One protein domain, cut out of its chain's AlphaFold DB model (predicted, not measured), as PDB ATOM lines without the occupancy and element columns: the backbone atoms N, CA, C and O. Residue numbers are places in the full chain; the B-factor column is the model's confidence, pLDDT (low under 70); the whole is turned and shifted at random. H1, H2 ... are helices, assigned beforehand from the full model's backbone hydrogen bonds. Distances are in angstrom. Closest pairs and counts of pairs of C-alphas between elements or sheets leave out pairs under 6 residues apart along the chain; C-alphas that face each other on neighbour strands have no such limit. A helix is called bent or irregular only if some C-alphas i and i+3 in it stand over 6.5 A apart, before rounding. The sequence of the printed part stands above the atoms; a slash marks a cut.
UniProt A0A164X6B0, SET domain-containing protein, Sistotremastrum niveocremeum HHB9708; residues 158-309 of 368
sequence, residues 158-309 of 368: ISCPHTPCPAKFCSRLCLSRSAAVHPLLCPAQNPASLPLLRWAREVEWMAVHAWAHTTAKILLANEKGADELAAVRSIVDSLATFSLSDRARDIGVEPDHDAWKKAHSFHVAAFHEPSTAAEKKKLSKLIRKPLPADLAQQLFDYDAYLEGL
ATOM      1  N   ILE A 158      34.027 -51.147 -14.114       95.38
ATOM      2  CA  ILE A 158      34.965 -50.170 -13.562       95.38
ATOM      3  C   ILE A 158      34.738 -48.838 -14.260       95.38
ATOM      4  O   ILE A 158      34.701 -48.778 -15.487       95.38
ATOM      5  N   SER A 159      34.585 -47.763 -13.490       96.81
ATOM      6  CA  SER A 159      34.527 -46.404 -14.036       96.81
ATOM      7  C   SER A 159      35.920 -45.893 -14.380       96.81
ATOM      8  O   SER A 159      36.900 -46.241 -13.721       96.81
ATOM      9  N   CYS A 160      36.009 -44.991 -15.358       97.75
ATOM     10  CA  CYS A 160      37.175 -44.121 -15.467       97.75
ATOM     11  C   CYS A 160      37.404 -43.387 -14.130       97.75
ATOM     12  O   CYS A 160      36.442 -42.873 -13.554       97.75
ATOM     13  N   PRO A 161      38.651 -43.309 -13.626       96.81
ATOM     14  CA  PRO A 161      38.939 -42.645 -12.352       96.81
ATOM     15  C   PRO A 161      38.829 -41.111 -12.424       96.81
ATOM     16  O   PRO A 161      38.859 -40.446 -11.393       96.81
ATOM     17  N   HIS A 162      38.704 -40.532 -13.622       97.00
ATOM     18  CA  HIS A 162      38.638 -39.086 -13.818       97.00
ATOM     19  C   HIS A 162      37.193 -38.621 -13.982       97.00
ATOM     20  O   HIS A 162      36.504 -39.029 -14.912       97.00
ATOM     21  N   THR A 163      36.751 -37.718 -13.110       93.12
ATOM     22  CA  THR A 163      35.384 -37.179 -13.110       93.12
ATOM     23  C   THR A 163      35.377 -35.736 -13.630       93.12
ATOM     24  O   THR A 163      36.284 -34.977 -13.281       93.12
ATOM     25  N   PRO A 164      34.384 -35.324 -14.444       94.38
ATOM     26  CA  PRO A 164      33.262 -36.113 -14.964       94.38
ATOM     27  C   PRO A 164      33.620 -36.875 -16.255       94.38
ATOM     28  O   PRO A 164      33.895 -36.268 -17.291       94.38
ATOM     29  N   CYS A 165      33.587 -38.212 -16.222       97.38
ATOM     30  CA  CYS A 165      33.725 -39.061 -17.409       97.38
ATOM     31  C   CYS A 165      32.713 -40.218 -17.369       97.38
ATOM     32  O   CYS A 165      32.689 -40.948 -16.379       97.38
ATOM     33  N   PRO A 166      31.914 -40.436 -18.435       96.69
ATOM     34  CA  PRO A 166      30.930 -41.520 -18.470       96.69
ATOM     35  C   PRO A 166      31.539 -42.894 -18.798       96.69
ATOM     36  O   PRO A 166      30.823 -43.891 -18.846       96.69
ATOM     37  N   ALA A 167      32.844 -42.976 -19.066       97.69
ATOM     38  CA  ALA A 167      33.462 -44.219 -19.506       97.69
ATOM     39  C   ALA A 167      33.370 -45.315 -18.433       97.69
ATOM     40  O   ALA A 167      33.849 -45.153 -17.304       97.69
ATOM     41  N   LYS A 168      32.798 -46.452 -18.833       97.56
ATOM     42  CA  LYS A 168      32.779 -47.707 -18.083       97.56
ATOM     43  C   LYS A 168      33.566 -48.771 -18.833       97.56
ATOM     44  O   LYS A 168      33.602 -48.788 -20.061       97.56
ATOM     45  N   PHE A 169      34.169 -49.685 -18.089       97.06
ATOM     46  CA  PHE A 169      34.941 -50.801 -18.617       97.06
ATOM     47  C   PHE A 169      34.450 -52.096 -17.984       97.06
ATOM     48  O   PHE A 169      34.271 -52.156 -16.772       97.06
ATOM     49  N   CYS A 170      34.264 -53.147 -18.783       95.25
ATOM     50  CA  CYS A 170      33.776 -54.438 -18.283       95.25
ATOM     51  C   CYS A 170      34.811 -55.211 -17.442       95.25
ATOM     52  O   CYS A 170      34.471 -56.211 -16.819       95.25
ATOM     53  N   SER A 171      36.080 -54.788 -17.452       93.75
ATOM     54  CA  SER A 171      37.169 -55.426 -16.709       93.75
ATOM     55  C   SER A 171      38.345 -54.471 -16.484       93.75
ATOM     56  O   SER A 171      38.505 -53.478 -17.201       93.75
ATOM     57  N   ARG A 172      39.233 -54.818 -15.536       95.06
ATOM     58  CA  ARG A 172      40.522 -54.122 -15.331       95.06
ATOM     59  C   ARG A 172      41.390 -54.145 -16.587       95.06
ATOM     60  O   ARG A 172      42.056 -53.158 -16.883       95.06
ATOM     61  N   LEU A 173      41.339 -55.242 -17.344       95.19
ATOM     62  CA  LEU A 173      42.057 -55.371 -18.608       95.19
ATOM     63  C   LEU A 173      41.554 -54.355 -19.639       95.19
ATOM     64  O   LEU A 173      42.364 -53.694 -20.277       95.19
ATOM     65  N   CYS A 174      40.235 -54.181 -19.769       96.75
ATOM     66  CA  CYS A 174      39.659 -53.177 -20.668       96.75
ATOM     67  C   CYS A 174      40.022 -51.747 -20.255       96.75
ATOM     68  O   CYS A 174      40.387 -50.955 -21.118       96.75
ATOM     69  N   LEU A 175      39.986 -51.424 -18.955       97.31
ATOM     70  CA  LEU A 175      40.460 -50.126 -18.462       97.31
ATOM     71  C   LEU A 175      41.937 -49.908 -18.826       97.31
ATOM     72  O   LEU A 175      42.281 -48.872 -19.391       97.31
ATOM     73  N   SER A 176      42.798 -50.892 -18.556       97.31
ATOM     74  CA  SER A 176      44.231 -50.816 -18.860       97.31
ATOM     75  C   SER A 176      44.495 -50.645 -20.358       97.31
ATOM     76  O   SER A 176      45.204 -49.722 -20.752       97.31
ATOM     77  N   ARG A 177      43.867 -51.459 -21.215       97.19
ATOM     78  CA  ARG A 177      44.019 -51.364 -22.675       97.19
ATOM     79  C   ARG A 177      43.461 -50.057 -23.243       97.19
ATOM     80  O   ARG A 177      44.017 -49.522 -24.199       97.19
ATOM     81  N   SER A 178      42.419 -49.495 -22.627       97.50
ATOM     82  CA  SER A 178      41.877 -48.192 -23.028       97.50
ATOM     83  C   SER A 178      42.871 -47.044 -22.861       97.50
ATOM     84  O   SER A 178      42.737 -46.035 -23.548       97.50
ATOM     85  N   ALA A 179      43.897 -47.194 -22.010       97.31
ATOM     86  CA  ALA A 179      44.910 -46.167 -21.779       97.31
ATOM     87  C   ALA A 179      45.687 -45.783 -23.050       97.31
ATOM     88  O   ALA A 179      46.298 -44.723 -23.078       97.31
ATOM     89  N   ALA A 180      45.636 -46.606 -24.103       97.62
ATOM     90  CA  ALA A 180      46.221 -46.291 -25.403       97.62
ATOM     91  C   ALA A 180      45.471 -45.194 -26.183       97.62
ATOM     92  O   ALA A 180      46.017 -44.701 -27.157       97.62
ATOM     93  N   VAL A 181      44.238 -44.832 -25.808       98.31
ATOM     94  CA  VAL A 181      43.405 -43.848 -26.538       98.31
ATOM     95  C   VAL A 181      42.638 -42.943 -25.574       98.31
ATOM     96  O   VAL A 181      42.642 -41.720 -25.700       98.31
ATOM     97  N   HIS A 182      41.985 -43.550 -24.580       98.31
ATOM     98  CA  HIS A 182      41.009 -42.902 -23.714       98.31
ATOM     99  C   HIS A 182      41.499 -41.609 -23.046       98.31
ATOM    100  O   HIS A 182      40.708 -40.672 -23.022       98.31
ATOM    101  N   PRO A 183      42.738 -41.481 -22.524       98.50
ATOM    102  CA  PRO A 183      43.161 -40.257 -21.841       98.50
ATOM    103  C   PRO A 183      42.980 -38.980 -22.670       98.50
ATOM    104  O   PRO A 183      42.498 -37.980 -22.137       98.50
ATOM    105  N   LEU A 184      43.276 -39.030 -23.973       98.62
ATOM    106  CA  LEU A 184      43.141 -37.881 -24.876       98.62
ATOM    107  C   LEU A 184      41.708 -37.643 -25.371       98.62
ATOM    108  O   LEU A 184      41.423 -36.553 -25.853       98.62
ATOM    109  N   LEU A 185      40.804 -38.610 -25.220       98.50
ATOM    110  CA  LEU A 185      39.376 -38.472 -25.555       98.50
ATOM    111  C   LEU A 185      38.481 -38.380 -24.310       98.50
ATOM    112  O   LEU A 185      37.254 -38.315 -24.391       98.50
ATOM    113  N   CYS A 186      39.085 -38.425 -23.125       98.44
ATOM    114  CA  CYS A 186      38.381 -38.403 -21.859       98.44
ATOM    115  C   CYS A 186      37.938 -36.963 -21.568       98.44
ATOM    116  O   CYS A 186      38.800 -36.109 -21.371       98.44
ATOM    117  N   PRO A 187      36.633 -36.668 -21.432       97.06
ATOM    118  CA  PRO A 187      36.154 -35.303 -21.194       97.06
ATOM    119  C   PRO A 187      36.685 -34.667 -19.901       97.06
ATOM    120  O   PRO A 187      36.829 -33.450 -19.820       97.06
ATOM    121  N   ALA A 188      37.007 -35.477 -18.891       97.62
ATOM    122  CA  ALA A 188      37.597 -34.986 -17.651       97.62
ATOM    123  C   ALA A 188      39.071 -34.576 -17.831       97.62
ATOM    124  O   ALA A 188      39.499 -33.542 -17.301       97.62
ATOM    125  N   GLN A 189      39.837 -35.373 -18.585       98.06
ATOM    126  CA  GLN A 189      41.280 -35.187 -18.767       98.06
ATOM    127  C   GLN A 189      41.604 -34.241 -19.925       98.06
ATOM    128  O   GLN A 189      42.407 -33.336 -19.737       98.06
ATOM    129  N   ASN A 190      40.940 -34.393 -21.071       98.50
ATOM    130  CA  ASN A 190      41.061 -33.534 -22.243       98.50
ATOM    131  C   ASN A 190      39.686 -32.981 -22.680       98.50
ATOM    132  O   ASN A 190      39.093 -33.476 -23.645       98.50
ATOM    133  N   PRO A 191      39.148 -31.958 -21.991       97.88
ATOM    134  CA  PRO A 191      37.867 -31.356 -22.361       97.88
ATOM    135  C   PRO A 191      37.869 -30.716 -23.756       97.88
ATOM    136  O   PRO A 191      36.808 -30.654 -24.370       97.88
ATOM    137  N   ALA A 192      39.034 -30.337 -24.300       98.31
ATOM    138  CA  ALA A 192      39.146 -29.782 -25.649       98.31
ATOM    139  C   ALA A 192      38.781 -30.791 -26.756       98.31
ATOM    140  O   ALA A 192      38.475 -30.393 -27.874       98.31
ATOM    141  N   SER A 193      38.754 -32.095 -26.451       98.19
ATOM    142  CA  SER A 193      38.258 -33.124 -27.379       98.19
ATOM    143  C   SER A 193      36.735 -33.111 -27.556       98.19
ATOM    144  O   SER A 193      36.221 -33.640 -28.541       98.19
ATOM    145  N   LEU A 194      35.983 -32.509 -26.627       97.50
ATOM    146  CA  LEU A 194      34.522 -32.582 -26.621       97.50
ATOM    147  C   LEU A 194      33.853 -31.954 -27.850       97.50
ATOM    148  O   LEU A 194      32.949 -32.606 -28.376       97.50
ATOM    149  N   PRO A 195      34.231 -30.747 -28.319       98.31
ATOM    150  CA  PRO A 195      33.635 -30.163 -29.518       98.31
ATOM    151  C   PRO A 195      33.793 -31.064 -30.745       98.31
ATOM    152  O   PRO A 195      32.815 -31.294 -31.447       98.31
ATOM    153  N   LEU A 196      34.981 -31.652 -30.938       98.56
ATOM    154  CA  LEU A 196      35.249 -32.590 -32.031       98.56
ATOM    155  C   LEU A 196      34.335 -33.816 -31.959       98.56
ATOM    156  O   LEU A 196      33.679 -34.156 -32.938       98.56
ATOM    157  N   LEU A 197      34.287 -34.473 -30.796       98.12
ATOM    158  CA  LEU A 197      33.532 -35.717 -30.614       98.12
ATOM    159  C   LEU A 197      32.016 -35.496 -30.699       98.12
ATOM    160  O   LEU A 197      31.303 -36.331 -31.247       98.12
ATOM    161  N   ARG A 198      31.515 -34.372 -30.171       97.81
ATOM    162  CA  ARG A 198      30.099 -33.994 -30.300       97.81
ATOM    163  C   ARG A 198      29.744 -33.710 -31.745       97.81
ATOM    164  O   ARG A 198      28.779 -34.273 -32.238       97.81
ATOM    165  N   TRP A 199      30.556 -32.904 -32.423       98.19
ATOM    166  CA  TRP A 199      30.301 -32.565 -33.811       98.19
ATOM    167  C   TRP A 199      30.350 -33.805 -34.710       98.19
ATOM    168  O   TRP A 199      29.440 -34.004 -35.502       98.19
ATOM    169  N   ALA A 200      31.335 -34.695 -34.526       97.88
ATOM    170  CA  ALA A 200      31.409 -35.960 -35.261       97.88
ATOM    171  C   ALA A 200      30.144 -36.817 -35.083       97.88
ATOM    172  O   ALA A 200      29.679 -37.404 -36.055       97.88
ATOM    173  N   ARG A 201      29.569 -36.849 -33.870       97.25
ATOM    174  CA  ARG A 201      28.291 -37.520 -33.592       97.25
ATOM    175  C   ARG A 201      27.096 -36.805 -34.228       97.25
ATOM    176  O   ARG A 201      26.215 -37.487 -34.736       97.25
ATOM    177  N   GLU A 202      27.049 -35.473 -34.180       97.44
ATOM    178  CA  GLU A 202      25.966 -34.649 -34.747       97.44
ATOM    179  C   GLU A 202      25.866 -34.790 -36.268       97.44
ATOM    180  O   GLU A 202      24.764 -34.877 -36.799       97.44
ATOM    181  N   VAL A 203      27.008 -34.822 -36.963       96.75
ATOM    182  CA  VAL A 203      27.061 -35.010 -38.425       96.75
ATOM    183  C   VAL A 203      27.222 -36.474 -38.840       96.75
ATOM    184  O   VAL A 203      27.396 -36.761 -40.020       96.75
ATOM    185  N   GLU A 204      27.229 -37.390 -37.871       96.12
ATOM    186  CA  GLU A 204      27.393 -38.836 -38.057       96.12
ATOM    187  C   GLU A 204      28.601 -39.237 -38.923       96.12
ATOM    188  O   GLU A 204      28.610 -40.260 -39.612       96.12
ATOM    189  N   TRP A 205      29.688 -38.463 -38.843       95.38
ATOM    190  CA  TRP A 205      30.852 -38.650 -39.700       95.38
ATOM    191  C   TRP A 205      31.916 -39.559 -39.070       95.38
ATOM    192  O   TRP A 205      32.832 -39.121 -38.367       95.38
ATOM    193  N   MET A 206      31.816 -40.857 -39.372       96.12
ATOM    194  CA  MET A 206      32.643 -41.906 -38.756       96.12
ATOM    195  C   MET A 206      34.153 -41.702 -38.950       96.12
ATOM    196  O   MET A 206      34.943 -41.962 -38.043       96.12
ATOM    197  N   ALA A 207      34.574 -41.186 -40.107       96.50
ATOM    198  CA  ALA A 207      35.989 -40.953 -40.391       96.50
ATOM    199  C   ALA A 207      36.632 -39.961 -39.410       96.50
ATOM    200  O   ALA A 207      37.768 -40.167 -38.991       96.50
ATOM    201  N   VAL A 208      35.898 -38.922 -38.998       98.06
ATOM    202  CA  VAL A 208      36.369 -37.929 -38.020       98.06
ATOM    203  C   VAL A 208      36.532 -38.573 -36.645       98.06
ATOM    204  O   VAL A 208      37.543 -38.368 -35.973       98.06
ATOM    205  N   HIS A 209      35.569 -39.404 -36.249       98.12
ATOM    206  CA  HIS A 209      35.603 -40.141 -34.990       98.12
ATOM    207  C   HIS A 209      36.777 -41.135 -34.939       98.12
ATOM    208  O   HIS A 209      37.578 -41.111 -34.002       98.12
ATOM    209  N   ALA A 210      36.954 -41.943 -35.983       98.50
ATOM    210  CA  ALA A 210      38.068 -42.878 -36.099       98.50
ATOM    211  C   ALA A 210      39.432 -42.192 -36.183       98.50
ATOM    212  O   ALA A 210      40.401 -42.667 -35.580       98.50
ATOM    213  N   TRP A 211      39.518 -41.048 -36.865       98.62
ATOM    214  CA  TRP A 211      40.763 -40.294 -36.930       98.62
ATOM    215  C   TRP A 211      41.106 -39.678 -35.574       98.62
ATOM    216  O   TRP A 211      42.256 -39.746 -35.159       98.62
ATOM    217  N   ALA A 212      40.122 -39.193 -34.807       98.69
ATOM    218  CA  ALA A 212      40.347 -38.749 -33.430       98.69
ATOM    219  C   ALA A 212      40.915 -39.873 -32.538       98.69
ATOM    220  O   ALA A 212      41.859 -39.646 -31.780       98.69
ATOM    221  N   HIS A 213      40.391 -41.099 -32.661       98.75
ATOM    222  CA  HIS A 213      40.920 -42.275 -31.956       98.75
ATOM    223  C   HIS A 213      42.341 -42.637 -32.405       98.75
ATOM    224  O   HIS A 213      43.194 -42.953 -31.571       98.75
ATOM    225  N   THR A 214      42.609 -42.561 -33.708       98.81
ATOM    226  CA  THR A 214      43.927 -42.840 -34.290       98.81
ATOM    227  C   THR A 214      44.963 -41.807 -33.845       98.81
ATOM    228  O   THR A 214      46.016 -42.190 -33.339       98.81
ATOM    229  N   THR A 215      44.647 -40.512 -33.924       98.81
ATOM    230  CA  THR A 215      45.507 -39.423 -33.441       98.81
ATOM    231  C   THR A 215      45.801 -39.572 -31.954       98.81
ATOM    232  O   THR A 215      46.962 -39.526 -31.554       98.81
ATOM    233  N   ALA A 216      44.787 -39.847 -31.127       98.81
ATOM    234  CA  ALA A 216      44.995 -40.105 -29.705       98.81
ATOM    235  C   ALA A 216      45.965 -41.278 -29.464       98.81
ATOM    236  O   ALA A 216      46.860 -41.175 -28.622       98.81
ATOM    237  N   LYS A 217      45.839 -42.364 -30.238       98.75
ATOM    238  CA  LYS A 217      46.749 -43.512 -30.156       98.75
ATOM    239  C   LYS A 217      48.183 -43.161 -30.536       98.75
ATOM    240  O   LYS A 217      49.102 -43.551 -29.820       98.75
ATOM    241  N   ILE A 218      48.375 -42.420 -31.624       98.75
ATOM    242  CA  ILE A 218      49.695 -41.979 -32.098       98.75
ATOM    243  C   ILE A 218      50.378 -41.086 -31.059       98.75
ATOM    244  O   ILE A 218      51.530 -41.319 -30.700       98.75
ATOM    245  N   LEU A 219      49.661 -40.094 -30.530       98.75
ATOM    246  CA  LEU A 219      50.204 -39.155 -29.546       98.75
ATOM    247  C   LEU A 219      50.587 -39.868 -28.241       98.75
ATOM    248  O   LEU A 219      51.670 -39.642 -27.710       98.75
ATOM    249  N   LEU A 220      49.752 -40.788 -27.752       98.62
ATOM    250  CA  LEU A 220      50.070 -41.573 -26.553       98.62
ATOM    251  C   LEU A 220      51.174 -42.612 -26.799       98.62
ATOM    252  O   LEU A 220      51.914 -42.948 -25.875       98.62
ATOM    253  N   ALA A 221      51.329 -43.106 -28.029       98.38
ATOM    254  CA  ALA A 221      52.468 -43.936 -28.408       98.38
ATOM    255  C   ALA A 221      53.783 -43.140 -28.379       98.38
ATOM    256  O   ALA A 221      54.765 -43.627 -27.821       98.38
ATOM    257  N   ASN A 222      53.782 -41.888 -28.859       98.12
ATOM    258  CA  ASN A 222      54.927 -40.979 -28.723       98.12
ATOM    259  C   ASN A 222      55.330 -40.795 -27.250       98.12
ATOM    260  O   ASN A 222      56.508 -40.896 -26.899       98.12
ATOM    261  N   GLU A 223      54.347 -40.618 -26.359       97.62
ATOM    262  CA  GLU A 223      54.596 -40.520 -24.915       97.62
ATOM    263  C   GLU A 223      55.252 -41.780 -24.337       97.62
ATOM    264  O   GLU A 223      56.115 -41.675 -23.460       97.62
ATOM    265  N   LYS A 224      54.923 -42.969 -24.851       97.06
ATOM    266  CA  LYS A 224      55.529 -44.232 -24.406       97.06
ATOM    267  C   LYS A 224      56.962 -44.414 -24.905       97.06
ATOM    268  O   LYS A 224      57.808 -44.844 -24.128       97.06
ATOM    269  N   GLY A 225      57.276 -44.020 -26.138       96.88
ATOM    270  CA  GLY A 225      58.637 -44.099 -26.675       96.88
ATOM    271  C   GLY A 225      58.694 -44.313 -28.184       96.88
ATOM    272  O   GLY A 225      57.673 -44.539 -28.829       96.88
ATOM    273  N   ALA A 226      59.908 -44.246 -28.735       96.00
ATOM    274  CA  ALA A 226      60.144 -44.339 -30.175       96.00
ATOM    275  C   ALA A 226      59.684 -45.681 -30.768       96.00
ATOM    276  O   ALA A 226      59.065 -45.678 -31.826       96.00
ATOM    277  N   ASP A 227      59.908 -46.797 -30.068       96.25
ATOM    278  CA  ASP A 227      59.540 -48.133 -30.560       96.25
ATOM    279  C   ASP A 227      58.020 -48.314 -30.661       96.25
ATOM    280  O   ASP A 227      57.507 -48.757 -31.687       96.25
ATOM    281  N   GLU A 228      57.274 -47.904 -29.627       96.69
ATOM    282  CA  GLU A 228      55.804 -47.943 -29.649       96.69
ATOM    283  C   GLU A 228      55.254 -47.005 -30.732       96.69
ATOM    284  O   GLU A 228      54.333 -47.370 -31.467       96.69
ATOM    285  N   LEU A 229      55.826 -45.801 -30.858       97.50
ATOM    286  CA  LEU A 229      55.450 -44.866 -31.912       97.50
ATOM    287  C   LEU A 229      55.706 -45.463 -33.300       97.50
ATOM    288  O   LEU A 229      54.828 -45.380 -34.153       97.50
ATOM    289  N   ALA A 230      56.862 -46.084 -33.526       96.31
ATOM    290  CA  ALA A 230      57.203 -46.725 -34.792       96.31
ATOM    291  C   ALA A 230      56.249 -47.883 -35.113       96.31
ATOM    292  O   ALA A 230      55.743 -47.968 -36.234       96.31
ATOM    293  N   ALA A 231      55.918 -48.722 -34.125       95.88
ATOM    294  CA  ALA A 231      54.954 -49.806 -34.288       95.88
ATOM    295  C   ALA A 231      53.568 -49.269 -34.689       95.88
ATOM    296  O   ALA A 231      52.967 -49.745 -35.654       95.88
ATOM    297  N   VAL A 232      53.087 -48.223 -34.010       97.38
ATOM    298  CA  VAL A 232      51.805 -47.567 -34.307       97.38
ATOM    299  C   VAL A 232      51.812 -46.883 -35.678       97.38
ATOM    300  O   VAL A 232      50.869 -47.066 -36.452       97.38
ATOM    301  N   ARG A 233      52.874 -46.140 -36.013       95.69
ATOM    302  CA  ARG A 233      53.023 -45.464 -37.310       95.69
ATOM    303  C   ARG A 233      53.080 -46.453 -38.464       95.69
ATOM    304  O   ARG A 233      52.390 -46.237 -39.451       95.69
ATOM    305  N   SER A 234      53.804 -47.567 -38.320       95.69
ATOM    306  CA  SER A 234      53.920 -48.571 -39.387       95.69
ATOM    307  C   SER A 234      52.553 -49.085 -39.857       95.69
ATOM    308  O   SER A 234      52.325 -49.256 -41.053       95.69
ATOM    309  N   ILE A 235      51.602 -49.253 -38.928       96.75
ATOM    310  CA  ILE A 235      50.224 -49.632 -39.249       96.75
ATOM    311  C   ILE A 235      49.526 -48.489 -39.990       96.75
ATOM    312  O   ILE A 235      49.038 -48.705 -41.099       96.75
ATOM    313  N   VAL A 236      49.508 -47.281 -39.416       96.88
ATOM    314  CA  VAL A 236      48.773 -46.122 -39.961       96.88
ATOM    315  C   VAL A 236      49.283 -45.715 -41.345       96.88
ATOM    316  O   VAL A 236      48.481 -45.485 -42.253       96.88
ATOM    317  N   ASP A 237      50.600 -45.690 -41.535       94.50
ATOM    318  CA  ASP A 237      51.251 -45.297 -42.786       94.50
ATOM    319  C   ASP A 237      51.003 -46.316 -43.907       94.50
ATOM    320  O   ASP A 237      50.953 -45.946 -45.084       94.50
ATOM    321  N   SER A 238      50.771 -47.585 -43.548       95.00
ATOM    322  CA  SER A 238      50.460 -48.662 -44.493       95.00
ATOM    323  C   SER A 238      49.017 -48.654 -45.002       95.00
ATOM    324  O   SER A 238      48.732 -49.317 -46.003       95.00
ATOM    325  N   LEU A 239      48.097 -47.968 -44.312       96.69
ATOM    326  CA  LEU A 239      46.675 -47.934 -44.670       96.69
ATOM    327  C   LEU A 239      46.466 -47.373 -46.077       96.69
ATOM    328  O   LEU A 239      47.219 -46.509 -46.532       96.69
ATOM    329  N   ALA A 240      45.414 -47.844 -46.749       94.88
ATOM    330  CA  ALA A 240      45.010 -47.266 -48.021       94.88
ATOM    331  C   ALA A 240      44.585 -45.805 -47.826       94.88
ATOM    332  O   ALA A 240      43.845 -45.492 -46.898       94.88
ATOM    333  N   THR A 241      45.037 -44.914 -48.698       93.50
ATOM    334  CA  THR A 241      44.663 -43.499 -48.692       93.50
ATOM    335  C   THR A 241      44.380 -43.012 -50.105       93.50
ATOM    336  O   THR A 241      44.916 -43.532 -51.091       93.50
ATOM    337  N   PHE A 242      43.528 -42.000 -50.199       89.88
ATOM    338  CA  PHE A 242      43.154 -41.342 -51.441       89.88
ATOM    339  C   PHE A 242      42.790 -39.881 -51.172       89.88
ATOM    340  O   PHE A 242      42.352 -39.548 -50.077       89.88
ATOM    341  N   SER A 243      42.925 -38.991 -52.147       87.94
ATOM    342  CA  SER A 243      42.485 -37.605 -51.957       87.94
ATOM    343  C   SER A 243      40.967 -37.559 -51.743       87.94
ATOM    344  O   SER A 243      40.211 -38.117 -52.541       87.94
ATOM    345  N   LEU A 244      40.504 -36.903 -50.671       83.81
ATOM    346  CA  LEU A 244      39.066 -36.736 -50.418       83.81
ATOM    347  C   LEU A 244      38.390 -35.918 -51.522       83.81
ATOM    348  O   LEU A 244      37.287 -36.257 -51.941       83.81
ATOM    349  N   SER A 245      39.069 -34.890 -52.032       82.25
ATOM    350  CA  SER A 245      38.591 -34.092 -53.163       82.25
ATOM    351  C   SER A 245      38.481 -34.927 -54.439       82.25
ATOM    352  O   SER A 245      37.504 -34.805 -55.175       82.25
ATOM    353  N   ASP A 246      39.461 -35.800 -54.698       83.69
ATOM    354  CA  ASP A 246      39.417 -36.700 -55.855       83.69
ATOM    355  C   ASP A 246      38.310 -37.750 -55.687       83.69
ATOM    356  O   ASP A 246      37.571 -37.999 -56.634       83.69
ATOM    357  N   ARG A 247      38.114 -38.287 -54.473       81.06
ATOM    358  CA  ARG A 247      37.010 -39.209 -54.161       81.06
ATOM    359  C   ARG A 247      35.651 -38.563 -54.393       81.06
ATOM    360  O   ARG A 247      34.809 -39.179 -55.030       81.06
ATOM    361  N   ALA A 248      35.440 -37.361 -53.858       81.50
ATOM    362  CA  ALA A 248      34.194 -36.612 -53.997       81.50
ATOM    363  C   ALA A 248      33.855 -36.411 -55.482       81.50
ATOM    364  O   ALA A 248      32.767 -36.770 -55.929       81.50
ATOM    365  N   ARG A 249      34.848 -35.992 -56.276       82.12
ATOM    366  CA  ARG A 249      34.728 -35.882 -57.733       82.12
ATOM    367  C   ARG A 249      34.395 -37.218 -58.406       82.12
ATOM    368  O   ARG A 249      33.523 -37.242 -59.269       82.12
ATOM    369  N   ASP A 250      35.055 -38.310 -58.024       78.94
ATOM    370  CA  ASP A 250      34.835 -39.641 -58.611       78.94
ATOM    371  C   ASP A 250      33.421 -40.183 -58.345       78.94
ATOM    372  O   ASP A 250      32.872 -40.894 -59.188       78.94
ATOM    373  N   ILE A 251      32.813 -39.836 -57.204       78.62
ATOM    374  CA  ILE A 251      31.428 -40.207 -56.867       78.62
ATOM    375  C   ILE A 251      30.394 -39.143 -57.270       78.62
ATOM    376  O   ILE A 251      29.212 -39.308 -56.982       78.62
ATOM    377  N   GLY A 252      30.822 -38.062 -57.932       78.06
ATOM    378  CA  GLY A 252      29.943 -36.988 -58.401       78.06
ATOM    379  C   GLY A 252      29.323 -36.140 -57.287       78.06
ATOM    380  O   GLY A 252      28.243 -35.588 -57.478       78.06
ATOM    381  N   VAL A 253      29.979 -36.052 -56.128       80.38
ATOM    382  CA  VAL A 253      29.544 -35.242 -54.984       80.38
ATOM    383  C   VAL A 253      30.470 -34.038 -54.840       80.38
ATOM    384  O   VAL A 253      31.689 -34.166 -54.946       80.38
ATOM    385  N   GLU A 254      29.899 -32.864 -54.584       81.25
ATOM    386  CA  GLU A 254      30.691 -31.662 -54.321       81.25
ATOM    387  C   GLU A 254      31.429 -31.775 -52.972       81.25
ATOM    388  O   GLU A 254      30.819 -32.150 -51.966       81.25
ATOM    389  N   PRO A 255      32.736 -31.462 -52.920       84.75
ATOM    390  CA  PRO A 255      33.484 -31.413 -51.669       84.75
ATOM    391  C   PRO A 255      32.887 -30.422 -50.655       84.75
ATOM    392  O   PRO A 255      32.833 -29.218 -50.905       84.75
ATOM    393  N   ASP A 256      32.527 -30.904 -49.463       88.56
ATOM    394  CA  ASP A 256      32.089 -30.047 -48.353       88.56
ATOM    395  C   ASP A 256      33.292 -29.454 -47.604       88.56
ATOM    396  O   ASP A 256      33.671 -29.864 -46.502       88.56
ATOM    397  N   HIS A 257      33.938 -28.479 -48.238       90.94
ATOM    398  CA  HIS A 257      35.123 -27.827 -47.690       90.94
ATOM    399  C   HIS A 257      34.877 -27.130 -46.345       90.94
ATOM    400  O   HIS A 257      35.813 -27.007 -45.550       90.94
ATOM    401  N   ASP A 258      33.656 -26.675 -46.074       94.06
ATOM    402  CA  ASP A 258      33.338 -25.982 -44.830       94.06
ATOM    403  C   ASP A 258      33.241 -26.968 -43.668       94.06
ATOM    404  O   ASP A 258      33.852 -26.738 -42.617       94.06
ATOM    405  N   ALA A 259      32.585 -28.118 -43.867       94.12
ATOM    406  CA  ALA A 259      32.617 -29.204 -42.893       94.12
ATOM    407  C   ALA A 259      34.050 -29.693 -42.647       94.12
ATOM    408  O   ALA A 259      34.428 -29.933 -41.501       94.12
ATOM    409  N   TRP A 260      34.879 -29.790 -43.691       95.06
ATOM    410  CA  TRP A 260      36.267 -30.252 -43.576       95.06
ATOM    411  C   TRP A 260      37.131 -29.303 -42.740       95.06
ATOM    412  O   TRP A 260      37.808 -29.741 -41.807       95.06
ATOM    413  N   LYS A 261      37.065 -27.995 -43.014       97.31
ATOM    414  CA  LYS A 261      37.760 -26.959 -42.228       97.31
ATOM    415  C   LYS A 261      37.267 -26.911 -40.788       97.31
ATOM    416  O   LYS A 261      38.060 -26.760 -39.858       97.31
ATOM    417  N   LYS A 262      35.958 -27.068 -40.579       97.75
ATOM    418  CA  LYS A 262      35.377 -27.115 -39.236       97.75
ATOM    419  C   LYS A 262      35.874 -28.336 -38.458       97.75
ATOM    420  O   LYS A 262      36.328 -28.179 -37.328       97.75
ATOM    421  N   ALA A 263      35.878 -29.515 -39.080       97.75
ATOM    422  CA  ALA A 263      36.410 -30.742 -38.492       97.75
ATOM    423  C   ALA A 263      37.888 -30.592 -38.105       97.75
ATOM    424  O   ALA A 263      38.277 -30.923 -36.986       97.75
ATOM    425  N   HIS A 264      38.695 -30.048 -39.020       98.56
ATOM    426  CA  HIS A 264      40.121 -29.807 -38.808       98.56
ATOM    427  C   HIS A 264      40.377 -28.832 -37.657       98.56
ATOM    428  O   HIS A 264      41.182 -29.133 -36.780       98.56
ATOM    429  N   SER A 265      39.646 -27.716 -37.585       98.50
ATOM    430  CA  SER A 265      39.823 -26.756 -36.486       98.50
ATOM    431  C   SER A 265      39.486 -27.368 -35.121       98.50
ATOM    432  O   SER A 265      40.248 -27.195 -34.169       98.50
ATOM    433  N   PHE A 266      38.419 -28.170 -35.027       98.62
ATOM    434  CA  PHE A 266      38.130 -28.944 -33.817       98.62
ATOM    435  C   PHE A 266      39.202 -29.996 -33.516       98.62
ATOM    436  O   PHE A 266      39.515 -30.223 -32.348       98.62
ATOM    437  N   HIS A 267      39.790 -30.623 -34.538       98.75
ATOM    438  CA  HIS A 267      40.865 -31.599 -34.376       98.75
ATOM    439  C   HIS A 267      42.138 -30.970 -33.802       98.75
ATOM    440  O   HIS A 267      42.690 -31.467 -32.818       98.75
ATOM    441  N   VAL A 268      42.571 -29.844 -34.368       98.62
ATOM    442  CA  VAL A 268      43.728 -29.084 -33.883       98.62
ATOM    443  C   VAL A 268      43.484 -28.605 -32.454       98.62
ATOM    444  O   VAL A 268      44.347 -28.797 -31.595       98.62
ATOM    445  N   ALA A 269      42.296 -28.070 -32.160       98.44
ATOM    446  CA  ALA A 269      41.936 -27.649 -30.808       98.44
ATOM    447  C   ALA A 269      41.960 -28.812 -29.801       98.44
ATOM    448  O   ALA A 269      42.394 -28.640 -28.664       98.44
ATOM    449  N   ALA A 270      41.535 -30.007 -30.214       98.50
ATOM    450  CA  ALA A 270      41.488 -31.175 -29.346       98.50
ATOM    451  C   ALA A 270      42.874 -31.708 -28.953       98.50
ATOM    452  O   ALA A 270      43.035 -32.196 -27.832       98.50
ATOM    453  N   PHE A 271      43.858 -31.654 -29.855       98.50
ATOM    454  CA  PHE A 271      45.090 -32.444 -29.721       98.50
ATOM    455  C   PHE A 271      46.396 -31.660 -29.833       98.50
ATOM    456  O   PHE A 271      47.446 -32.217 -29.515       98.50
ATOM    457  N   HIS A 272      46.354 -30.398 -30.257       97.25
ATOM    458  CA  HIS A 272      47.557 -29.603 -30.494       97.25
ATOM    459  C   HIS A 272      47.470 -28.225 -29.842       97.25
ATOM    460  O   HIS A 272      48.261 -27.904 -28.955       97.25
ATOM    461  N   GLU A 273      46.464 -27.433 -30.214       96.44
ATOM    462  CA  GLU A 273      46.323 -26.051 -29.763       96.44
ATOM    463  C   GLU A 273      44.911 -25.752 -29.231       96.44
ATOM    464  O   GLU A 273      44.098 -25.124 -29.911       96.44
ATOM    465  N   PRO A 274      44.595 -26.177 -27.991       96.88
ATOM    466  CA  PRO A 274      43.318 -25.854 -27.366       96.88
ATOM    467  C   PRO A 274      43.069 -24.352 -27.239       96.88
ATOM    468  O   PRO A 274      43.997 -23.570 -27.030       96.88
ATOM    469  N   SER A 275      41.803 -23.942 -27.280       94.00
ATOM    470  CA  SER A 275      41.433 -22.523 -27.303       94.00
ATOM    471  C   SER A 275      41.678 -21.803 -25.972       94.00
ATOM    472  O   SER A 275      41.982 -20.612 -25.971       94.00
ATOM    473  N   THR A 276      41.578 -22.495 -24.831       97.00
ATOM    474  CA  THR A 276      41.729 -21.868 -23.504       97.00
ATOM    475  C   THR A 276      43.019 -22.272 -22.788       97.00
ATOM    476  O   THR A 276      43.512 -23.392 -22.914       97.00
ATOM    477  N   ALA A 277      43.558 -21.385 -21.940       97.25
ATOM    478  CA  ALA A 277      44.751 -21.680 -21.138       97.25
ATOM    479  C   ALA A 277      44.563 -22.886 -20.194       97.25
ATOM    480  O   ALA A 277      45.499 -23.651 -19.954       97.25
ATOM    481  N   ALA A 278      43.346 -23.083 -19.672       97.31
ATOM    482  CA  ALA A 278      43.013 -24.220 -18.820       97.31
ATOM    483  C   ALA A 278      43.075 -25.551 -19.588       97.31
ATOM    484  O   ALA A 278      43.610 -26.534 -19.071       97.31
ATOM    485  N   GLU A 279      42.574 -25.580 -20.823       97.25
ATOM    486  CA  GLU A 279      42.662 -26.746 -21.702       97.25
ATOM    487  C   GLU A 279      44.097 -27.009 -22.151       97.25
ATOM    488  O   GLU A 279      44.550 -28.146 -22.041       97.25
ATOM    489  N   LYS A 280      44.850 -25.968 -22.538       97.56
ATOM    490  CA  LYS A 280      46.286 -26.082 -22.849       97.56
ATOM    491  C   LYS A 280      47.051 -26.734 -21.692       97.56
ATOM    492  O   LYS A 280      47.810 -27.677 -21.897       97.56
ATOM    493  N   LYS A 281      46.784 -26.300 -20.452       97.69
ATOM    494  CA  LYS A 281      47.376 -26.880 -19.231       97.69
ATOM    495  C   LYS A 281      46.954 -28.331 -18.977       97.69
ATOM    496  O   LYS A 281      47.696 -29.077 -18.344       97.69
ATOM    497  N   LYS A 282      45.746 -28.734 -19.377       97.62
ATOM    498  CA  LYS A 282      45.291 -30.125 -19.255       97.62
ATOM    499  C   LYS A 282      45.945 -31.016 -20.309       97.62
ATOM    500  O   LYS A 282      46.475 -32.064 -19.949       97.62
ATOM    501  N   LEU A 283      45.977 -30.570 -21.563       97.81
ATOM    502  CA  LEU A 283      46.604 -31.295 -22.664       97.81
ATOM    503  C   LEU A 283      48.105 -31.507 -22.418       97.81
ATOM    504  O   LEU A 283      48.583 -32.628 -22.559       97.81
ATOM    505  N   SER A 284      48.826 -30.492 -21.927       96.81
ATOM    506  CA  SER A 284      50.266 -30.605 -21.632       96.81
ATOM    507  C   SER A 284      50.613 -31.592 -20.510       96.81
ATOM    508  O   SER A 284      51.760 -32.009 -20.369       96.81
ATOM    509  N   LYS A 285      49.635 -32.009 -19.693       97.31
ATOM    510  CA  LYS A 285      49.835 -33.088 -18.710       97.31
ATOM    511  C   LYS A 285      49.770 -34.476 -19.338       97.31
ATOM    512  O   LYS A 285      50.316 -35.407 -18.737       97.31
ATOM    513  N   LEU A 286      49.082 -34.597 -20.475       97.56
ATOM    514  CA  LEU A 286      48.889 -35.830 -21.237       97.56
ATOM    515  C   LEU A 286      49.958 -35.998 -22.319       97.56
ATOM    516  O   LEU A 286      50.406 -37.116 -22.524       97.56
ATOM    517  N   ILE A 287      50.363 -34.901 -22.967       96.81
ATOM    518  CA  ILE A 287      51.402 -34.861 -24.001       96.81
ATOM    519  C   ILE A 287      52.549 -34.006 -23.469       96.81
ATOM    520  O   ILE A 287      52.433 -32.782 -23.388       96.81
ATOM    521  N   ARG A 288      53.627 -34.657 -23.033       95.81
ATOM    522  CA  ARG A 288      54.783 -34.006 -22.403       95.81
ATOM    523  C   ARG A 288      55.996 -34.018 -23.311       95.81
ATOM    524  O   ARG A 288      56.830 -33.119 -23.213       95.81
ATOM    525  N   LYS A 289      56.129 -35.045 -24.147       94.88
ATOM    526  CA  LYS A 289      57.235 -35.154 -25.088       94.88
ATOM    527  C   LYS A 289      56.951 -34.269 -26.301       94.88
ATOM    528  O   LYS A 289      55.812 -34.221 -26.768       94.88
ATOM    529  N   PRO A 290      57.972 -33.579 -26.834       92.94
ATOM    530  CA  PRO A 290      57.814 -32.872 -28.094       92.94
ATOM    531  C   PRO A 290      57.447 -33.868 -29.196       92.94
ATOM    532  O   PRO A 290      57.915 -35.011 -29.205       92.94
ATOM    533  N   LEU A 291      56.600 -33.430 -30.122       94.50
ATOM    534  CA  LEU A 291      56.296 -34.205 -31.316       94.50
ATOM    535  C   LEU A 291      57.411 -34.001 -32.347       94.50
ATOM    536  O   LEU A 291      57.834 -32.860 -32.557       94.50
ATOM    537  N   PRO A 292      57.872 -35.071 -33.017       94.88
ATOM    538  CA  PRO A 292      58.668 -34.935 -34.229       94.88
ATOM    539  C   PRO A 292      57.967 -34.015 -35.238       94.88
ATOM    540  O   PRO A 292      56.744 -34.067 -35.379       94.88
ATOM    541  N   ALA A 293      58.725 -33.161 -35.928       95.44
ATOM    542  CA  ALA A 293      58.154 -32.151 -36.824       95.44
ATOM    543  C   ALA A 293      57.354 -32.776 -37.982       95.44
ATOM    544  O   ALA A 293      56.276 -32.286 -38.316       95.44
ATOM    545  N   ASP A 294      57.841 -33.891 -38.534       95.44
ATOM    546  CA  ASP A 294      57.139 -34.676 -39.555       95.44
ATOM    547  C   ASP A 294      55.809 -35.222 -39.027       95.44
ATOM    548  O   ASP A 294      54.797 -35.182 -39.723       95.44
ATOM    549  N   LEU A 295      55.789 -35.681 -37.772       95.38
ATOM    550  CA  LEU A 295      54.587 -36.207 -37.140       95.38
ATOM    551  C   LEU A 295      53.566 -35.102 -36.857       95.38
ATOM    552  O   LEU A 295      52.375 -35.293 -37.094       95.38
ATOM    553  N   ALA A 296      54.017 -33.947 -36.369       96.94
ATOM    554  CA  ALA A 296      53.147 -32.797 -36.147       96.94
ATOM    555  C   ALA A 296      52.506 -32.330 -37.464       96.94
ATOM    556  O   ALA A 296      51.298 -32.106 -37.507       96.94
ATOM    557  N   GLN A 297      53.289 -32.269 -38.546       96.19
ATOM    558  CA  GLN A 297      52.771 -31.975 -39.881       96.19
ATOM    559  C   GLN A 297      51.751 -33.032 -40.322       96.19
ATOM    560  O   GLN A 297      50.642 -32.682 -40.706       96.19
ATOM    561  N   GLN A 298      52.078 -34.322 -40.197       94.81
ATOM    562  CA  GLN A 298      51.197 -35.422 -40.599       94.81
ATOM    563  C   GLN A 298      49.846 -35.426 -39.857       94.81
ATOM    564  O   GLN A 298      48.839 -35.852 -40.418       94.81
ATOM    565  N   LEU A 299      49.814 -34.995 -38.595       97.38
ATOM    566  CA  LEU A 299      48.599 -35.019 -37.776       97.38
ATOM    567  C   LEU A 299      47.767 -33.736 -37.873       97.38
ATOM    568  O   LEU A 299      46.542 -33.808 -37.751       97.38
ATOM    569  N   PHE A 300      48.411 -32.578 -38.042       97.94
ATOM    570  CA  PHE A 300      47.761 -31.278 -37.845       97.94
ATOM    571  C   PHE A 300      47.794 -30.352 -39.054       97.94
ATOM    572  O   PHE A 300      47.036 -29.382 -39.059       97.94
ATOM    573  N   ASP A 301      48.603 -30.624 -40.078       97.50
ATOM    574  CA  ASP A 301      48.452 -29.921 -41.351       97.50
ATOM    575  C   ASP A 301      47.089 -30.250 -41.979       97.50
ATOM    576  O   ASP A 301      46.566 -31.355 -41.817       97.50
ATOM    577  N   TYR A 302      46.485 -29.277 -42.662       96.62
ATOM    578  CA  TYR A 302      45.136 -29.430 -43.203       96.62
ATOM    579  C   TYR A 302      45.058 -30.544 -44.252       96.62
ATOM    580  O   TYR A 302      44.175 -31.397 -44.164       96.62
ATOM    581  N   ASP A 303      45.995 -30.589 -45.200       93.75
ATOM    582  CA  ASP A 303      45.962 -31.586 -46.271       93.75
ATOM    583  C   ASP A 303      46.279 -32.981 -45.717       93.75
ATOM    584  O   ASP A 303      45.588 -33.954 -46.033       93.75
ATOM    585  N   ALA A 304      47.247 -33.073 -44.799       95.12
ATOM    586  CA  ALA A 304      47.569 -34.325 -44.116       95.12
ATOM    587  C   ALA A 304      46.402 -34.846 -43.253       95.12
ATOM    588  O   ALA A 304      46.133 -36.050 -43.216       95.12
ATOM    589  N   TYR A 305      45.646 -33.951 -42.612       97.00
ATOM    590  CA  TYR A 305      44.423 -34.305 -41.893       97.00
ATOM    591  C   TYR A 305      43.357 -34.894 -42.828       97.00
ATOM    592  O   TYR A 305      42.748 -35.913 -42.495       97.00
ATOM    593  N   LEU A 306      43.154 -34.313 -44.017       95.75
ATOM    594  CA  LEU A 306      42.231 -34.868 -45.015       95.75
ATOM    595  C   LEU A 306      42.679 -36.249 -45.507       95.75
ATOM    596  O   LEU A 306      41.842 -37.138 -45.682       95.75
ATOM    597  N   GLU A 307      43.984 -36.473 -45.677       94.44
ATOM    598  CA  GLU A 307      44.511 -37.815 -45.941       94.44
ATOM    599  C   GLU A 307      44.222 -38.780 -44.783       94.44
ATOM    600  O   GLU A 307      43.828 -39.925 -45.015       94.44
ATOM    601  N   GLY A 308      44.358 -38.327 -43.534       97.06
ATOM    602  CA  GLY A 308      43.991 -39.088 -42.339       97.06
ATOM    603  C   GLY A 308      42.524 -39.522 -42.337       97.06
ATOM    604  O   GLY A 308      42.216 -40.704 -42.155       97.06
ATOM    605  N   LEU A 309      41.607 -38.599 -42.641       96.69
ATOM    606  CA  LEU A 309      40.183 -38.907 -42.810       96.69
ATOM    607  C   LEU A 309      39.936 -39.908 -43.945       96.69
ATOM    608  O   LEU A 309      39.090 -40.801 -43.823       96.69
TER     609      LEU A 309
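What this domain is: This is residues 158 to 309 of the 368 residues of the protein "SET domain-containing protein" of Sistotremastrum niveocremeum HHB9708 (UniProt A0A164X6B0). The long helix H4 runs through the middle of a body of helices, with H3 and H7 beside it as a three-helix bundle and H5 folding back along its last part. H9 and H10 make a corner, H10 lying across H4 and H7, while H1, with the loop of residues 158 to 171 before it, and H6 lie at opposite ends of the longest axis. The printed part has 152 residues with ten named helices, H1 to H10 in order, and no named strand; its class is all helix. It is compact, with a radius of gyration of the C-alphas of 15.8 A and spans of 47 by 34 by 34 A.

How they stand to each other: Residues 158 to 159 pair with residues 168 to 169 as strands do, antiparallel. H1, residues 172 to 178, touches no helix and meets H2, residues 182 to 185, only through their link. H3, residues 191 to 202, is only just irregular, with C-alphas 192 and 195 6.7 A apart; it touches H2 only at the corner, closest at the C-alphas of Leu 185 and Ser 193, 5.8 A. H4, residues 206 to 224, is the hub, touching five helices. With residues 212 to 216 alone it touches H2, closest at the C-alphas of Leu 184 and Ala 216, 5.6 A. H3 and H4 form a hairpin at a shallow tilt of 25 degrees, opposite ways, where residues 197 to 201 of H3 alone touch residues 206 to 212 of H4 alone; the closest C-alphas are those of Ala 200 and His 209, 5.9 A. H5, residues 226 to 238, forms a second hairpin with H4, with residues 228 to 233 alone touching residues 217 to 222 of H4 alone, closest at the C-alphas of Ala 221 and Leu 229, 4.7 A. H7, residues 257 to 271, touches H3 at a shallow tilt of 31 degrees, opposite ways, closest at the C-alphas of Ser 193 and Ala 270, 4.3 A. H8, residues 277 to 286, only just touches H2, with 3 pairs of C-alphas within 8 A. H9, residues 293 to 300, and H10, residues 302 to 309, touch only at the corner. H10 touches H4 about perpendicular, at 76 degrees, with the C-alphas of Ala 207 and Leu 309 closest, 5.3 A. H6, residues 244 to 250, only just touches H10, with 3 pairs. Every O i to N i+4 pair is within hydrogen-bond range in H1, H4, H6, H7, H9 and H10, against 6 of 8 in H3, 8 of 9 in H5 and 4 of 6 in H8; H2 is too short for such a pair.

Where its parts are: H1 begins at C-alpha 172 (40.522, -54.122, -15.331). H4 measures 27.1 A, H7 21.1 A, H5 17.8 A and H3 17.5 A. H10 ends at C-alpha 309 (40.183, -38.907, -42.810).

The domain as a whole: The C-alphas of Arg 172 and Gly 252 are the two farthest apart, 47.5 A. The printed part has no cut, and no link between helices is long. Mean pLDDT of the printed part is 95.5, and no printed residue is under 70.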